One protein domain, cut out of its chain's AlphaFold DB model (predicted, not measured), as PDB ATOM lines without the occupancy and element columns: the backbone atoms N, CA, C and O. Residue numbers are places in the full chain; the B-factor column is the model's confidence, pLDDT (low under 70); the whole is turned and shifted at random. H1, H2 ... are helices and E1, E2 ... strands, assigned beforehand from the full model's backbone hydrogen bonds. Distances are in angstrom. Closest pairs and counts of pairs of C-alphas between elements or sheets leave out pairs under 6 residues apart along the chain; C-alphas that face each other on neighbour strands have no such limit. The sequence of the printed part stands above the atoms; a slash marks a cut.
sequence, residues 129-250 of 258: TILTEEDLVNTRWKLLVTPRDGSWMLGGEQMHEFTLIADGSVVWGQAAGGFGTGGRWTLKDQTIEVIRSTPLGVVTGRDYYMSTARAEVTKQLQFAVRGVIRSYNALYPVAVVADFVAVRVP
ATOM      1  N   THR A 129     118.369 181.403 107.242       88.44
ATOM      2  CA  THR A 129     117.642 181.209 105.988       88.44
ATOM      3  C   THR A 129     117.054 179.801 105.951       88.44
ATOM      4  O   THR A 129     117.755 178.823 106.218       88.44
ATOM      5  N   ILE A 130     115.772 179.671 105.596       93.06
ATOM      6  CA  ILE A 130     115.176 178.362 105.303       93.06
ATOM      7  C   ILE A 130     115.630 177.940 103.902       93.06
ATOM      8  O   ILE A 130     115.268 178.577 102.916       93.06
ATOM      9  N   LEU A 131     116.419 176.870 103.825       94.31
ATOM     10  CA  LEU A 131     116.903 176.301 102.574       94.31
ATOM     11  C   LEU A 131     115.779 175.576 101.831       94.31
ATOM     12  O   LEU A 131     115.055 174.754 102.402       94.31
ATOM     13  N   THR A 132     115.693 175.836 100.532       95.00
ATOM     14  CA  THR A 132     114.833 175.103  99.601       95.00
ATOM     15  C   THR A 132     115.580 173.925  98.969       95.00
ATOM     16  O   THR A 132     116.794 173.777  99.119       95.00
ATOM     17  N   GLU A 133     114.878 173.079  98.212       94.88
ATOM     18  CA  GLU A 133     115.525 172.016  97.435       94.88
ATOM     19  C   GLU A 133     116.524 172.589  96.409       94.88
ATOM     20  O   GLU A 133     117.623 172.056  96.246       94.88
ATOM     21  N   GLU A 134     116.214 173.740  95.803       94.12
ATOM     22  CA  GLU A 134     117.093 174.441  94.858       94.12
ATOM     23  C   GLU A 134     118.401 174.928  95.504       94.12
ATOM     24  O   GLU A 134     119.435 175.015  94.835       94.12
ATOM     25  N   ASP A 135     118.413 175.195  96.812       93.88
ATOM     26  CA  ASP A 135     119.623 175.566  97.556       93.88
ATOM     27  C   ASP A 135     120.535 174.372  97.859       93.88
ATOM     28  O   ASP A 135     121.730 174.558  98.103       93.88
ATOM     29  N   LEU A 136     119.983 173.157  97.817       95.81
ATOM     30  CA  LEU A 136     120.652 171.901  98.155       95.81
ATOM     31  C   LEU A 136     121.113 171.133  96.908       95.81
ATOM     32  O   LEU A 136     122.215 170.582  96.897       95.81
ATOM     33  N   VAL A 137     120.316 171.120  95.839       95.94
ATOM     34  CA  VAL A 137     120.593 170.354  94.613       95.94
ATOM     35  C   VAL A 137     121.923 170.750  93.968       95.94
ATOM     36  O   VAL A 137     122.214 171.924  93.736       95.94
ATOM     37  N   ASN A 138     122.729 169.748  93.619       95.81
ATOM     38  CA  ASN A 138     124.030 169.901  92.971       95.81
ATOM     39  C   ASN A 138     124.966 170.833  93.763       95.81
ATOM     40  O   ASN A 138     125.648 171.685  93.191       95.81
ATOM     41  N   THR A 139     125.001 170.691  95.091       96.00
ATOM     42  CA  THR A 139     125.901 171.451  95.978       96.00
ATOM     43  C   THR A 139     126.794 170.536  96.798       96.00
ATOM     44  O   THR A 139     126.417 169.420  97.159       96.00
ATOM     45  N   ARG A 140     128.004 171.022  97.089       96.00
ATOM     46  CA  ARG A 140     129.015 170.320  97.880       96.00
ATOM     47  C   ARG A 140     129.095 170.924  99.275       96.00
ATOM     48  O   ARG A 140     129.091 172.143  99.418       96.00
ATOM     49  N   TRP A 141     129.228 170.071 100.278       96.50
ATOM     50  CA  TRP A 141     129.264 170.435 101.687       96.50
ATOM     51  C   TRP A 141     130.492 169.819 102.343       96.50
ATOM     52  O   TRP A 141     130.746 168.623 102.190       96.50
ATOM     53  N   LYS A 142     131.244 170.634 103.084       96.00
ATOM     54  CA  LYS A 142     132.329 170.174 103.960       96.00
ATOM     55  C   LYS A 142     131.801 170.062 105.375       96.00
ATOM     56  O   LYS A 142     131.180 171.000 105.864       96.00
ATOM     57  N   LEU A 143     132.062 168.933 106.017       95.94
ATOM     58  CA  LEU A 143     131.547 168.616 107.337       95.94
ATOM     59  C   LEU A 143     132.692 168.476 108.328       95.94
ATOM     60  O   LEU A 143     133.603 167.677 108.099       95.94
ATOM     61  N   LEU A 144     132.588 169.191 109.444       95.50
ATOM     62  CA  LEU A 144     133.277 168.827 110.675       95.50
ATOM     63  C   LEU A 144     132.320 167.960 111.492       95.50
ATOM     64  O   LEU A 144     131.225 168.405 111.839       95.50
ATOM     65  N   VAL A 145     132.721 166.720 111.748       94.75
ATOM     66  CA  VAL A 145     131.968 165.739 112.534       94.75
ATOM     67  C   VAL A 145     132.660 165.556 113.875       94.75
ATOM     68  O   VAL A 145     133.837 165.206 113.913       94.75
ATOM     69  N   THR A 146     131.921 165.741 114.962       95.38
ATOM     70  CA  THR A 146     132.401 165.554 116.332       95.38
ATOM     71  C   THR A 146     131.687 164.344 116.928       95.38
ATOM     72  O   THR A 146     130.491 164.435 117.220       95.38
ATOM     73  N   PRO A 147     132.367 163.193 117.085       92.94
ATOM     74  CA  PRO A 147     131.786 162.037 117.755       92.94
ATOM     75  C   PRO A 147     131.366 162.365 119.189       92.94
ATOM     76  O   PRO A 147     132.031 163.137 119.875       92.94
ATOM     77  N   ARG A 148     130.263 161.766 119.643       91.62
ATOM     78  CA  ARG A 148     129.790 161.904 121.026       91.62
ATOM     79  C   ARG A 148     130.485 160.912 121.950       91.62
ATOM     80  O   ARG A 148     130.820 159.798 121.534       91.62
ATOM     81  N   ASP A 149     130.609 161.287 123.219       87.06
ATOM     82  CA  ASP A 149     131.106 160.408 124.277       87.06
ATOM     83  C   ASP A 149     130.299 159.105 124.349       87.06
ATOM     84  O   ASP A 149     129.070 159.097 124.261       87.06
ATOM     85  N   GLY A 150     131.004 157.979 124.472       80.62
ATOM     86  CA  GLY A 150     130.395 156.645 124.492       80.62
ATOM     87  C   GLY A 150     129.789 156.181 123.160       80.62
ATOM     88  O   GLY A 150     129.251 155.074 123.100       80.62
ATOM     89  N   SER A 151     129.878 156.969 122.082       85.44
ATOM     90  CA  SER A 151     129.506 156.498 120.748       85.44
ATOM     91  C   SER A 151     130.514 155.473 120.217       85.44
ATOM     92  O   SER A 151     131.688 155.463 120.584       85.44
ATOM     93  N   TRP A 152     130.067 154.609 119.301       80.44
ATOM     94  CA  TRP A 152     130.964 153.675 118.613       80.44
ATOM     95  C   TRP A 152     131.777 154.346 117.489       80.44
ATOM     96  O   TRP A 152     132.672 153.718 116.923       80.44
ATOM     97  N   MET A 153     131.496 155.615 117.161       82.19
ATOM     98  CA  MET A 153     132.274 156.389 116.194       82.19
ATOM     99  C   MET A 153     133.583 156.841 116.857       82.19
ATOM    100  O   MET A 153     133.678 157.918 117.428       82.19
ATOM    101  N   LEU A 154     134.597 155.979 116.818       76.31
ATOM    102  CA  LEU A 154     135.870 156.224 117.494       76.31
ATOM    103  C   LEU A 154     136.695 157.335 116.820       76.31
ATOM    104  O   LEU A 154     136.687 157.486 115.596       76.31
ATOM    105  N   GLY A 155     137.486 158.044 117.628       80.38
ATOM    106  CA  GLY A 155     138.428 159.077 117.192       80.38
ATOM    107  C   GLY A 155     138.064 160.477 117.691       80.38
ATOM    108  O   GLY A 155     137.107 160.655 118.435       80.38
ATOM    109  N   GLY A 156     138.864 161.468 117.290       87.62
ATOM    110  CA  GLY A 156     138.538 162.884 117.480       87.62
ATOM    111  C   GLY A 156     137.635 163.420 116.365       87.62
ATOM    112  O   GLY A 156     137.015 162.653 115.629       87.62
ATOM    113  N   GLU A 157     137.608 164.745 116.214       91.88
ATOM    114  CA  GLU A 157     136.908 165.420 115.117       91.88
ATOM    115  C   GLU A 157     137.354 164.898 113.735       91.88
ATOM    116  O   GLU A 157     138.544 164.707 113.474       91.88
ATOM    117  N   GLN A 158     136.394 164.682 112.833       90.31
ATOM    118  CA  GLN A 158     136.610 164.090 111.512       90.31
ATOM    119  C   GLN A 158     136.122 165.022 110.402       90.31
ATOM    120  O   GLN A 158     135.040 165.598 110.496       90.31
ATOM    121  N   MET A 159     136.891 165.125 109.314       92.88
ATOM    122  CA  MET A 159     136.476 165.859 108.114       92.88
ATOM    123  C   MET A 159     135.817 164.922 107.107       92.88
ATOM    124  O   MET A 159     136.470 164.038 106.539       92.88
ATOM    125  N   HIS A 160     134.530 165.141 106.851       93.44
ATOM    126  CA  HIS A 160     133.777 164.471 105.790       93.44
ATOM    127  C   HIS A 160     133.422 165.479 104.689       93.44
ATOM    128  O   HIS A 160     133.426 166.691 104.898       93.44
ATOM    129  N   GLU A 161     133.111 164.988 103.494       94.94
ATOM    130  CA  GLU A 161     132.563 165.805 102.410       94.94
ATOM    131  C   GLU A 161     131.443 165.020 101.728       94.94
ATOM    132  O   GLU A 161     131.579 163.811 101.516       94.94
ATOM    133  N   PHE A 162     130.353 165.692 101.370       95.69
ATOM    134  CA  PHE A 162     129.356 165.126 100.466       95.69
ATOM    135  C   PHE A 162     128.906 166.135  99.415       95.69
ATOM    136  O   PHE A 162     128.986 167.347  99.607       95.69
ATOM    137  N   THR A 163     128.409 165.628  98.292       96.12
ATOM    138  CA  THR A 163     127.699 166.409  97.279       96.12
ATOM    139  C   THR A 163     126.299 165.837  97.113       96.12
ATOM    140  O   THR A 163     126.154 164.637  96.873       96.12
ATOM    141  N   LEU A 164     125.288 166.691  97.252       96.81
ATOM    142  CA  LEU A 164     123.881 166.355  97.041       96.81
ATOM    143  C   LEU A 164     123.556 166.530  95.557       96.81
ATOM    144  O   LEU A 164     123.851 167.586  95.000       96.81
ATOM    145  N   ILE A 165     122.983 165.516  94.908       96.12
ATOM    146  CA  ILE A 165     122.718 165.503  93.458       96.12
ATOM    147  C   ILE A 165     121.207 165.577  93.183       96.12
ATOM    148  O   ILE A 165     120.411 165.076  93.977       96.12
ATOM    149  N   ALA A 166     120.809 166.187  92.063       94.75
ATOM    150  CA  ALA A 166     119.408 166.380  91.653       94.75
ATOM    151  C   ALA A 166     118.544 165.099  91.604       94.75
ATOM    152  O   ALA A 166     117.335 165.166  91.785       94.75
ATOM    153  N   ASP A 167     119.141 163.924  91.387       94.56
ATOM    154  CA  ASP A 167     118.457 162.617  91.374       94.56
ATOM    155  C   ASP A 167     118.204 162.034  92.788       94.56
ATOM    156  O   ASP A 167     117.782 160.882  92.965       94.56
ATOM    157  N   GLY A 168     118.505 162.813  93.829       95.31
ATOM    158  CA  GLY A 168     118.464 162.375  95.217       95.31
ATOM    159  C   GLY A 168     119.615 161.437  95.590       95.31
ATOM    160  O   GLY A 168     119.503 160.743  96.603       95.31
ATOM    161  N   SER A 169     120.684 161.331  94.790       95.31
ATOM    162  CA  SER A 169     121.905 160.586  95.134       95.31
ATOM    163  C   SER A 169     122.934 161.461  95.859       95.31
ATOM    164  O   SER A 169     122.860 162.692  95.852       95.31
ATOM    165  N   VAL A 170     123.885 160.814  96.540       95.50
ATOM    166  CA  VAL A 170     124.940 161.483  97.312       95.50
ATOM    167  C   VAL A 170     126.307 160.931  96.925       95.50
ATOM    168  O   VAL A 170     126.556 159.729  97.053       95.50
ATOM    169  N   VAL A 171     127.201 161.824  96.498       92.62
ATOM    170  CA  VAL A 171     128.617 161.522  96.241       92.62
ATOM    171  C   VAL A 171     129.424 161.865  97.489       92.62
ATOM    172  O   VAL A 171     129.358 162.996  97.967       92.62
ATOM    173  N   TRP A 172     130.193 160.909  98.011       92.81
ATOM    174  CA  TRP A 172     130.978 161.068  99.241       92.81
ATOM    175  C   TRP A 172     132.463 161.294  98.959       92.81
ATOM    176  O   TRP A 172     133.054 160.621  98.116       92.81
ATOM    177  N   GLY A 173     133.075 162.200  99.720       88.31
ATOM    178  CA  GLY A 173     134.501 162.517  99.678       88.31
ATOM    179  C   GLY A 173     135.165 162.478 101.058       88.31
ATOM    180  O   GLY A 173     134.520 162.260 102.089       88.31
ATOM    181  N   GLN A 174     136.479 162.717 101.072       85.88
ATOM    182  CA  GLN A 174     137.324 162.670 102.278       85.88
ATOM    183  C   GLN A 174     137.197 161.324 103.023       85.88
ATOM    184  O   GLN A 174     136.971 160.294 102.393       85.88
ATOM    185  N   ALA A 175     137.331 161.315 104.354       80.81
ATOM    186  CA  ALA A 175     137.263 160.103 105.177       80.81
ATOM    187  C   ALA A 175     135.883 159.409 105.174       80.81
ATOM    188  O   ALA A 175     135.769 158.274 105.633       80.81
ATOM    189  N   ALA A 176     134.837 160.068 104.660       82.44
ATOM    190  CA  ALA A 176     133.530 159.452 104.439       82.44
ATOM    191  C   ALA A 176     133.353 158.849 103.040       82.44
ATOM    192  O   ALA A 176     132.387 158.119 102.833       82.44
ATOM    193  N   GLY A 177     134.241 159.155 102.092       80.25
ATOM    194  CA  GLY A 177     134.256 158.574 100.754       80.25
ATOM    195  C   GLY A 177     134.953 157.215 100.707       80.25
ATOM    196  O   GLY A 177     135.594 156.779 101.660       80.25
ATOM    197  N   GLY A 178     134.824 156.523  99.577       80.44
ATOM    198  CA  GLY A 178     135.459 155.225  99.362       80.44
ATOM    199  C   GLY A 178     134.881 154.486  98.161       80.44
ATOM    200  O   GLY A 178     133.831 154.854  97.635       80.44
ATOM    201  N   PHE A 179     135.564 153.428  97.721       76.88
ATOM    202  CA  PHE A 179     135.054 152.570  96.654       76.88
ATOM    203  C   PHE A 179     133.732 151.916  97.079       76.88
ATOM    204  O   PHE A 179     133.656 151.270  98.123       76.88
ATOM    205  N   GLY A 180     132.688 152.092  96.267       78.38
ATOM    206  CA  GLY A 180     131.345 151.586  96.559       78.38
ATOM    207  C   GLY A 180     130.598 152.332  97.674       78.38
ATOM    208  O   GLY A 180     129.504 151.903  98.039       78.38
ATOM    209  N   THR A 181     131.135 153.437  98.206       86.75
ATOM    210  CA  THR A 181     130.369 154.322  99.092       86.75
ATOM    211  C   THR A 181     129.457 155.218  98.262       86.75
ATOM    212  O   THR A 181     129.909 155.931  97.369       86.75
ATOM    213  N   GLY A 182     128.169 155.217  98.589       88.88
ATOM    214  CA  GLY A 182     127.164 156.080  97.975       88.88
ATOM    215  C   GLY A 182     126.155 156.562  99.006       88.88
ATOM    216  O   GLY A 182     126.330 156.390 100.214       88.88
ATOM    217  N   GLY A 183     125.062 157.157  98.556       92.12
ATOM    218  CA  GLY A 183     123.984 157.531  99.456       92.12
ATOM    219  C   GLY A 183     122.754 158.046  98.742       92.12
ATOM    220  O   GLY A 183     122.749 158.202  97.520       92.12
ATOM    221  N   ARG A 184     121.715 158.309  99.531       95.31
ATOM    222  CA  ARG A 184     120.505 159.012  99.097       95.31
ATOM    223  C   ARG A 184     120.243 160.186 100.023       95.31
ATOM    224  O   ARG A 184     120.574 160.100 101.203       95.31
ATOM    225  N   TRP A 185     119.634 161.240  99.503       97.38
ATOM    226  CA  TRP A 185     119.175 162.364 100.309       97.38
ATOM    227  C   TRP A 185     117.750 162.769  99.951       97.38
ATOM    228  O   TRP A 185     117.290 162.509  98.839       97.38
ATOM    229  N   THR A 186     117.061 163.391 100.905       97.62
ATOM    230  CA  THR A 186     115.758 164.035 100.702       97.62
ATOM    231  C   THR A 186     115.614 165.250 101.614       97.62
ATOM    232  O   THR A 186     116.101 165.225 102.745       97.62
ATOM    233  N   LEU A 187     114.880 166.264 101.156       97.25
ATOM    234  CA  LEU A 187     114.322 167.322 101.997       97.25
ATOM    235  C   LEU A 187     112.842 167.002 102.269       97.25
ATOM    236  O   LEU A 187     112.066 166.850 101.328       97.25
ATOM    237  N   LYS A 188     112.443 166.874 103.538       94.50
ATOM    238  CA  LYS A 188     111.046 166.635 103.959       94.50
ATOM    239  C   LYS A 188     110.758 167.400 105.235       94.50
ATOM    240  O   LYS A 188     111.580 167.353 106.139       94.50
ATOM    241  N   ASP A 189     109.624 168.090 105.321       92.50
ATOM    242  CA  ASP A 189     109.183 168.786 106.542       92.50
ATOM    243  C   ASP A 189     110.290 169.659 107.179       92.50
ATOM    244  O   ASP A 189     110.555 169.601 108.377       92.50
ATOM    245  N   GLN A 190     110.999 170.429 106.340       94.00
ATOM    246  CA  GLN A 190     112.176 171.234 106.717       94.00
ATOM    247  C   GLN A 190     113.316 170.436 107.388       94.00
ATOM    248  O   GLN A 190     114.121 171.002 108.125       94.00
ATOM    249  N   THR A 191     113.421 169.138 107.118       95.75
ATOM    250  CA  THR A 191     114.496 168.248 107.569       95.75
ATOM    251  C   THR A 191     115.266 167.724 106.360       95.75
ATOM    252  O   THR A 191     114.693 167.153 105.432       95.75
ATOM    253  N   ILE A 192     116.580 167.927 106.377       97.44
ATOM    254  CA  ILE A 192     117.530 167.352 105.429       97.44
ATOM    255  C   ILE A 192     117.941 165.986 105.980       97.44
ATOM    256  O   ILE A 192     118.565 165.901 107.040       97.44
ATOM    257  N   GLU A 193     117.607 164.923 105.253       96.69
ATOM    258  CA  GLU A 193     118.038 163.555 105.539       96.69
ATOM    259  C   GLU A 193     119.068 163.121 104.494       96.69
ATOM    260  O   GLU A 193     118.786 163.161 103.297       96.69
ATOM    261  N   VAL A 194     120.248 162.672 104.928       96.44
ATOM    262  CA  VAL A 194     121.325 162.149 104.071       96.44
ATOM    263  C   VAL A 194     121.764 160.783 104.604       96.44
ATOM    264  O   VAL A 194     122.291 160.664 105.708       96.44
ATOM    265  N   ILE A 195     121.549 159.733 103.813       92.81
ATOM    266  CA  ILE A 195     121.818 158.336 104.179       92.81
ATOM    267  C   ILE A 195     123.110 157.872 103.506       92.81
ATOM    268  O   ILE A 195     123.143 157.694 102.285       92.81
ATOM    269  N   ARG A 196     124.159 157.607 104.291       91.00
ATOM    270  CA  ARG A 196     125.411 157.004 103.813       91.00
ATOM    271  C   ARG A 196     125.257 155.492 103.684       91.00
ATOM    272  O   ARG A 196     124.919 154.800 104.639       91.00
ATOM    273  N   SER A 197     125.533 154.970 102.495       84.81
ATOM    274  CA  SER A 197     125.547 153.539 102.191       84.81
ATOM    275  C   SER A 197     126.975 153.092 101.905       84.81
ATOM    276  O   SER A 197     127.614 153.606 100.991       84.81
ATOM    277  N   THR A 198     127.467 152.130 102.681       80.31
ATOM    278  CA  THR A 198     128.792 151.515 102.509       80.31
ATOM    279  C   THR A 198     128.645 150.060 102.038       80.31
ATOM    280  O   THR A 198     127.625 149.434 102.351       80.31
ATOM    281  N   PRO A 199     129.636 149.471 101.333       71.19
ATOM    282  CA  PRO A 199     129.551 148.088 100.838       71.19
ATOM    283  C   PRO A 199     129.321 147.031 101.929       71.19
ATOM    284  O   PRO A 199     128.764 145.972 101.660       71.19
ATOM    285  N   LEU A 200     129.729 147.331 103.166       68.75
ATOM    286  CA  LEU A 200     129.575 146.476 104.345       68.75
ATOM    287  C   LEU A 200     128.502 146.996 105.319       68.75
ATOM    288  O   LEU A 200     128.519 146.616 106.487       68.75
ATOM    289  N   GLY A 201     127.567 147.845 104.870       59.50
ATOM    290  CA  GLY A 201     126.699 148.702 105.704       59.50
ATOM    291  C   GLY A 201     125.724 148.042 106.697       59.50
ATOM    292  O   GLY A 201     124.890 148.735 107.272       59.50
ATOM    293  N   VAL A 202     125.811 146.727 106.910       58.38
ATOM    294  CA  VAL A 202     125.209 146.011 108.056       58.38
ATOM    295  C   VAL A 202     126.205 145.898 109.227       58.38
ATOM    296  O   VAL A 202     125.804 145.956 110.386       58.38
ATOM    297  N   VAL A 203     127.504 145.773 108.921       55.66
ATOM    298  CA  VAL A 203     128.624 145.556 109.858       55.66
ATOM    299  C   VAL A 203     129.391 146.851 110.139       55.66
ATOM    300  O   VAL A 203     129.733 147.131 111.283       55.66
ATOM    301  N   THR A 204     129.643 147.667 109.110       57.31
ATOM    302  CA  THR A 204     130.243 149.012 109.253       57.31
ATOM    303  C   THR A 204     129.216 150.087 109.603       57.31
ATOM    304  O   THR A 204     129.577 151.236 109.836       57.31
ATOM    305  N   GLY A 205     127.944 149.698 109.640       63.41
ATOM    306  CA  GLY A 205     126.805 150.549 109.928       63.41
ATOM    307  C   GLY A 205     126.289 151.369 108.743       63.41
ATOM    308  O   GLY A 205     126.916 151.472 107.682       63.41
ATOM    309  N   ARG A 206     125.095 151.932 108.945       81.44
ATOM    310  CA  ARG A 206     124.426 152.860 108.030       81.44
ATOM    311  C   ARG A 206     124.168 154.165 108.764       81.44
ATOM    312  O   ARG A 206     123.365 154.196 109.697       81.44
ATOM    313  N   ASP A 207     124.836 155.217 108.307       88.50
ATOM    314  CA  ASP A 207     124.795 156.535 108.930       88.50
ATOM    315  C   ASP A 207     123.729 157.416 108.279       88.50
ATOM    316  O   ASP A 207     123.613 157.491 107.054       88.50
ATOM    317  N   TYR A 208     122.971 158.101 109.121       92.44
ATOM    318  CA  TYR A 208     121.894 159.014 108.783       92.44
ATOM    319  C   TYR A 208     122.279 160.387 109.322       92.44
ATOM    320  O   TYR A 208     122.182 160.650 110.521       92.44
ATOM    321  N   TYR A 209     122.752 161.250 108.434       94.94
ATOM    322  CA  TYR A 209     123.040 162.645 108.723       94.94
ATOM    323  C   TYR A 209     121.705 163.387 108.635       94.94
ATOM    324  O   TYR A 209     121.056 163.384 107.589       94.94
ATOM    325  N   MET A 210     121.269 163.965 109.749       96.69
ATOM    326  CA  MET A 210     119.991 164.658 109.885       96.69
ATOM    327  C   MET A 210     120.231 166.093 110.337       96.69
ATOM    328  O   MET A 210     120.930 166.319 111.324       96.69
ATOM    329  N   SER A 211     119.632 167.058 109.653       96.38
ATOM    330  CA  SER A 211     119.729 168.483 109.981       96.38
ATOM    331  C   SER A 211     118.403 169.175 109.685       96.38
ATOM    332  O   SER A 211     117.652 168.721 108.822       96.38
ATOM    333  N   THR A 212     118.091 170.266 110.380       94.38
ATOM    334  CA  THR A 212     117.011 171.151 109.937       94.38
ATOM    335  C   THR A 212     117.475 171.930 108.706       94.38
ATOM    336  O   THR A 212     118.637 172.301 108.579       94.38
ATOM    337  N   ALA A 213     116.558 172.241 107.799       94.00
ATOM    338  CA  ALA A 213     116.807 173.071 106.625       94.00
ATOM    339  C   ALA A 213     116.935 174.566 106.983       94.00
ATOM    340  O   ALA A 213     116.531 175.420 106.206       94.00
ATOM    341  N   ARG A 214     117.455 174.894 108.171       93.25
ATOM    342  CA  ARG A 214     117.754 176.263 108.602       93.25
ATOM    343  C   ARG A 214     119.262 176.454 108.540       93.25
ATOM    344  O   ARG A 214     119.994 175.792 109.272       93.25
ATOM    345  N   ALA A 215     119.710 177.330 107.652       91.94
ATOM    346  CA  ALA A 215     121.113 177.669 107.500       91.94
ATOM    347  C   ALA A 215     121.447 178.975 108.214       91.94
ATOM    348  O   ALA A 215     120.803 179.990 107.972       91.94
ATOM    349  N   GLU A 216     122.506 178.949 109.016       93.00
ATOM    350  CA  GLU A 216     123.242 180.146 109.420       93.00
ATOM    351  C   GLU A 216     124.025 180.674 108.209       93.00
ATOM    352  O   GLU A 216     124.633 179.888 107.471       93.00
ATOM    353  N   VAL A 217     124.068 181.992 108.011       89.12
ATOM    354  CA  VAL A 217     124.998 182.611 107.056       89.12
ATOM    355  C   VAL A 217     126.340 182.863 107.753       89.12
ATOM    356  O   VAL A 217     126.417 183.516 108.794       89.12
ATOM    357  N   THR A 218     127.433 182.320 107.213       87.12
ATOM    358  CA  THR A 218     128.781 182.561 107.754       87.12
ATOM    359  C   THR A 218     129.299 183.951 107.378       87.12
ATOM    360  O   THR A 218     128.826 184.589 106.439       87.12
ATOM    361  N   LYS A 219     130.369 184.402 108.046       83.94
ATOM    362  CA  LYS A 219     131.063 185.671 107.734       83.94
ATOM    363  C   LYS A 219     131.623 185.713 106.300       83.94
ATOM    364  O   LYS A 219     131.933 186.781 105.786       83.94
ATOM    365  N   GLN A 220     131.743 184.551 105.658       85.19
ATOM    366  CA  GLN A 220     132.171 184.327 104.280       85.19
ATOM    367  C   GLN A 220     130.988 184.242 103.293       85.19
ATOM    368  O   GLN A 220     131.198 183.876 102.137       85.19
ATOM    369  N   LEU A 221     129.761 184.554 103.737       87.50
ATOM    370  CA  LEU A 221     128.514 184.457 102.967       87.50
ATOM    371  C   LEU A 221     128.240 183.037 102.436       87.50
ATOM    372  O   LEU A 221     127.749 182.851 101.323       87.50
ATOM    373  N   GLN A 222     128.580 182.019 103.231       89.88
ATOM    374  CA  GLN A 222     128.275 180.614 102.944       89.88
ATOM    375  C   GLN A 222     127.160 180.129 103.867       89.88
ATOM    376  O   GLN A 222     127.088 180.539 105.023       89.88
ATOM    377  N   PHE A 223     126.316 179.221 103.384       93.75
ATOM    378  CA  PHE A 223     125.334 178.553 104.236       93.75
ATOM    379  C   PHE A 223     126.010 177.487 105.101       93.75
ATOM    380  O   PHE A 223     126.736 176.635 104.581       93.75
ATOM    381  N   ALA A 224     125.736 177.506 106.402       95.06
ATOM    382  CA  ALA A 224     126.129 176.477 107.351       95.06
ATOM    383  C   ALA A 224     124.887 175.855 108.002       95.06
ATOM    384  O   ALA A 224     124.034 176.569 108.520       95.06
ATOM    385  N   VAL A 225     124.791 174.524 108.001       95.75
ATOM    386  CA  VAL A 225     123.708 173.779 108.665       95.75
ATOM    387  C   VAL A 225     124.276 172.873 109.752       95.75
ATOM    388  O   VAL A 225     125.326 172.247 109.573       95.75
ATOM    389  N   ARG A 226     123.587 172.799 110.895       96.25
ATOM    390  CA  ARG A 226     123.976 171.968 112.044       96.25
ATOM    391  C   ARG A 226     123.083 170.744 112.136       96.25
ATOM    392  O   ARG A 226     121.881 170.828 111.882       96.25
ATOM    393  N   GLY A 227     123.648 169.606 112.505       96.50
ATOM    394  CA  GLY A 227     122.899 168.362 112.537       96.50
ATOM    395  C   GLY A 227     123.533 167.279 113.389       96.50
ATOM    396  O   GLY A 227     124.568 167.468 114.024       96.50
ATOM    397  N   VAL A 228     122.884 166.124 113.376       96.19
ATOM    398  CA  VAL A 228     123.288 164.923 114.101       96.19
ATOM    399  C   VAL A 228     123.503 163.772 113.131       96.19
ATOM    400  O   VAL A 228     122.755 163.607 112.167       96.19
ATOM    401  N   ILE A 229     124.496 162.935 113.406       94.12
ATOM    402  CA  ILE A 229     124.621 161.625 112.775       94.12
ATOM    403  C   ILE A 229     123.955 160.614 113.696       94.12
ATOM    404  O   ILE A 229     124.389 160.398 114.830       94.12
ATOM    405  N   ARG A 230     122.907 159.965 113.200       90.88
ATOM    406  CA  ARG A 230     122.371 158.738 113.792       90.88
ATOM    407  C   ARG A 230     122.963 157.561 113.049       90.88
ATOM    408  O   ARG A 230     123.103 157.633 111.835       90.88
ATOM    409  N   SER A 231     123.284 156.471 113.732       86.75
ATOM    410  CA  SER A 231     123.762 155.287 113.022       86.75
ATOM    411  C   SER A 231     123.215 153.989 113.585       86.75
ATOM    412  O   SER A 231     122.949 153.858 114.781       86.75
ATOM    413  N   TYR A 232     123.021 153.047 112.672       80.25
ATOM    414  CA  TYR A 232     122.583 151.683 112.922       80.25
ATOM    415  C   TYR A 232     123.748 150.734 112.652       80.25
ATOM    416  O   TYR A 232     124.350 150.814 111.584       80.25
ATOM    417  N   ASN A 233     124.009 149.801 113.564       72.38
ATOM    418  CA  ASN A 233     124.918 148.673 113.365       72.38
ATOM    419  C   ASN A 233     124.241 147.412 113.931       72.38
ATOM    420  O   ASN A 233     123.467 147.512 114.877       72.38
ATOM    421  N   ALA A 234     124.541 146.224 113.403       68.50
ATOM    422  CA  ALA A 234     124.029 144.952 113.920       68.50
ATOM    423  C   ALA A 234     124.245 144.741 115.441       68.50
ATOM    424  O   ALA A 234     123.511 143.970 116.054       68.50
ATOM    425  N   LEU A 235     125.230 145.421 116.045       69.31
ATOM    426  CA  LEU A 235     125.549 145.336 117.478       69.31
ATOM    427  C   LEU A 235     124.849 146.376 118.372       69.31
ATOM    428  O   LEU A 235     124.788 146.167 119.582       69.31
ATOM    429  N   TYR A 236     124.338 147.485 117.822       66.62
ATOM    430  CA  TYR A 236     123.832 148.611 118.618       66.62
ATOM    431  C   TYR A 236     122.526 149.186 118.042       66.62
ATOM    432  O   TYR A 236     122.438 149.412 116.832       66.62
ATOM    433  N   PRO A 237     121.512 149.475 118.884       70.06
ATOM    434  CA  PRO A 237     120.292 150.145 118.439       70.06
ATOM    435  C   PRO A 237     120.593 151.558 117.915       70.06
ATOM    436  O   PRO A 237     121.640 152.130 118.213       70.06
ATOM    437  N   VAL A 238     119.659 152.131 117.145       73.69
ATOM    438  CA  VAL A 238     119.828 153.436 116.478       73.69
ATOM    439  C   VAL A 238     120.104 154.552 117.491       73.69
ATOM    440  O   VAL A 238     119.183 155.097 118.103       73.69
ATOM    441  N   ALA A 239     121.374 154.929 117.616       83.62
ATOM    442  CA  ALA A 239     121.854 155.967 118.521       83.62
ATOM    443  C   ALA A 239     122.266 157.224 117.746       83.62
ATOM    444  O   ALA A 239     122.638 157.144 116.573       83.62
ATOM    445  N   VAL A 240     122.230 158.386 118.406       91.31
ATOM    446  CA  VAL A 240     122.959 159.574 117.936       91.31
ATOM    447  C   VAL A 240     124.429 159.365 118.293       91.31
ATOM    448  O   VAL A 240     124.751 159.225 119.470       91.31
ATOM    449  N   VAL A 241     125.298 159.301 117.286       91.38
ATOM    450  CA  VAL A 241     126.717 158.943 117.449       91.38
ATOM    451  C   VAL A 241     127.660 160.131 117.300       91.38
ATOM    452  O   VAL A 241     128.759 160.101 117.836       91.38
ATOM    453  N   ALA A 242     127.239 161.183 116.606       93.56
ATOM    454  CA  ALA A 242     128.031 162.389 116.423       93.56
ATOM    455  C   ALA A 242     127.128 163.597 116.189       93.56
ATOM    456  O   ALA A 242     125.995 163.457 115.722       93.56
ATOM    457  N   ASP A 243     127.667 164.776 116.450       96.19
ATOM    458  CA  ASP A 243     127.155 166.041 115.938       96.19
ATOM    459  C   ASP A 243     127.976 166.447 114.710       96.19
ATOM    460  O   ASP A 243     129.125 166.026 114.545       96.19
ATOM    461  N   PHE A 244     127.402 167.252 113.822       96.06
ATOM    462  CA  PHE A 244     128.136 167.812 112.694       96.06
ATOM    463  C   PHE A 244     127.727 169.248 112.401       96.06
ATOM    464  O   PHE A 244     126.588 169.658 112.640       96.06
ATOM    465  N   VAL A 245     128.647 169.988 111.786       96.44
ATOM    466  CA  VAL A 245     128.299 171.199 111.040       96.44
ATOM    467  C   VAL A 245     128.810 171.078 109.618       96.44
ATOM    468  O   VAL A 245     129.974 170.749 109.390       96.44
ATOM    469  N   ALA A 246     127.908 171.320 108.673       96.25
ATOM    470  CA  ALA A 246     128.159 171.266 107.246       96.25
ATOM    471  C   ALA A 246     128.156 172.686 106.675       96.25
ATOM    472  O   ALA A 246     127.158 173.389 106.797       96.25
ATOM    473  N   VAL A 247     129.245 173.092 106.022       96.44
ATOM    474  CA  VAL A 247     129.359 174.387 105.334       96.44
ATOM    475  C   VAL A 247     129.322 174.165 103.823       96.44
ATOM    476  O   VAL A 247     130.061 173.327 103.290       96.44
ATOM    477  N   ARG A 248     128.455 174.907 103.127       95.19
ATOM    478  CA  ARG A 248     128.298 174.848 101.671       95.19
ATOM    479  C   ARG A 248     129.523 175.438 100.981       95.19
ATOM    480  O   ARG A 248     129.823 176.623 101.105       95.19
ATOM    481  N   VAL A 249     130.187 174.620 100.175       93.19
ATOM    482  CA  VAL A 249     131.272 175.058  99.296       93.19
ATOM    483  C   VAL A 249     130.676 175.874  98.136       93.19
ATOM    484  O   VAL A 249     129.686 175.433  97.543       93.19
ATOM    485  N   PRO A 250     131.255 177.037  97.776       88.44
ATOM    486  CA  PRO A 250     130.798 177.829  96.638       88.44
ATOM    487  C   PRO A 250     130.786 177.058  95.310       88.44
ATOM    488  O   PRO A 250     131.648 176.218  95.049       88.44
TER     489      PRO A 250
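Overview. This is residues 129 to 250 of the 258 residues of the protein "Hypothetical protein" of Coccolithus braarudii (UniProt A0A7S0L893). A nearly closed barrel of strands rings a hollow: E1, E2, E3, E4, E5, E6, E8 and E9 make its wall, and the edge strands E3 and E4 come close where it nearly closes. E7 reaches beyond one end of the wall, and the short helix H1 lies at that same end. The printed part has 122 residues, with one named helix followed by nine named strands, E1 to E9, in one branched sheet whose neighbours are antiparallel. The class is mostly strand. The whole is compact, with a radius of gyration of the C-alphas of 13.8 A, and spans 40 by 30 by 27 A.

Along the chain. E9, residues 236 to 249, is the longest strand, 33.6 A, and ends at C-alpha 249 (131.272, 175.058, 99.296). E8, residues 223 to 233, measures 31.2 A, and E1, residues 139 to 147, 24.4 A. E2 holds residues 158 to 164, E3 170 to 174, E4 182 to 188, E5 191 to 197, E6 206 to 212 and E7 214 to 217. H1, residues 133 to 136, begins at C-alpha 133 (115.525, 172.016, 97.435).

Arrangement. The sheet is strongly twisted, and E8 has three neighbours. E6 and E7 lie on one side of E8 and E9 on the other side; N 208 and O 230 are 2.8 A apart, N 216 and O 224 2.9 A, and N 227 and O 244 2.9 A. E9 bends by 53 degrees at residue 243. E1 has E9 on one side, with N 144 and O 245 3.0 A apart, and E2 on the other side, with N 143 and O 160 2.9 A apart. E2 and E3 form a hairpin, with N 163 and O 171 2.8 A apart. E5 has E4 on one side, with N 186 and O 193 3.0 A apart, and E6 on the other side, with N 194 and O 209 2.9 A apart. E1 E2 E3, E4 E5 E6 and E7 E8 E9 are meanders, each strand the antiparallel neighbour of the one before. The closest C-alphas of E3 and E4, those of Val 170 and Gly 183, are 4.6 A apart. E6 runs on into E7 at 71 degrees, and residues 129 to 130 pair antiparallel with residues 214 to 215 of E7. H1 only grazes the sheet with residues 133 to 136; it is too short for an O i to N i+4 pair, and its one O i to N i+3 pair is within hydrogen-bond range.

Size, cuts and confidence. The two C-alphas farthest apart, those of Lys 219 and Leu 235, are 41.9 A apart. The printed part has no cut, and no link is long. Mean pLDDT of the printed part is 88.7; residues 200 to 205 and 234 to 236 are under 70.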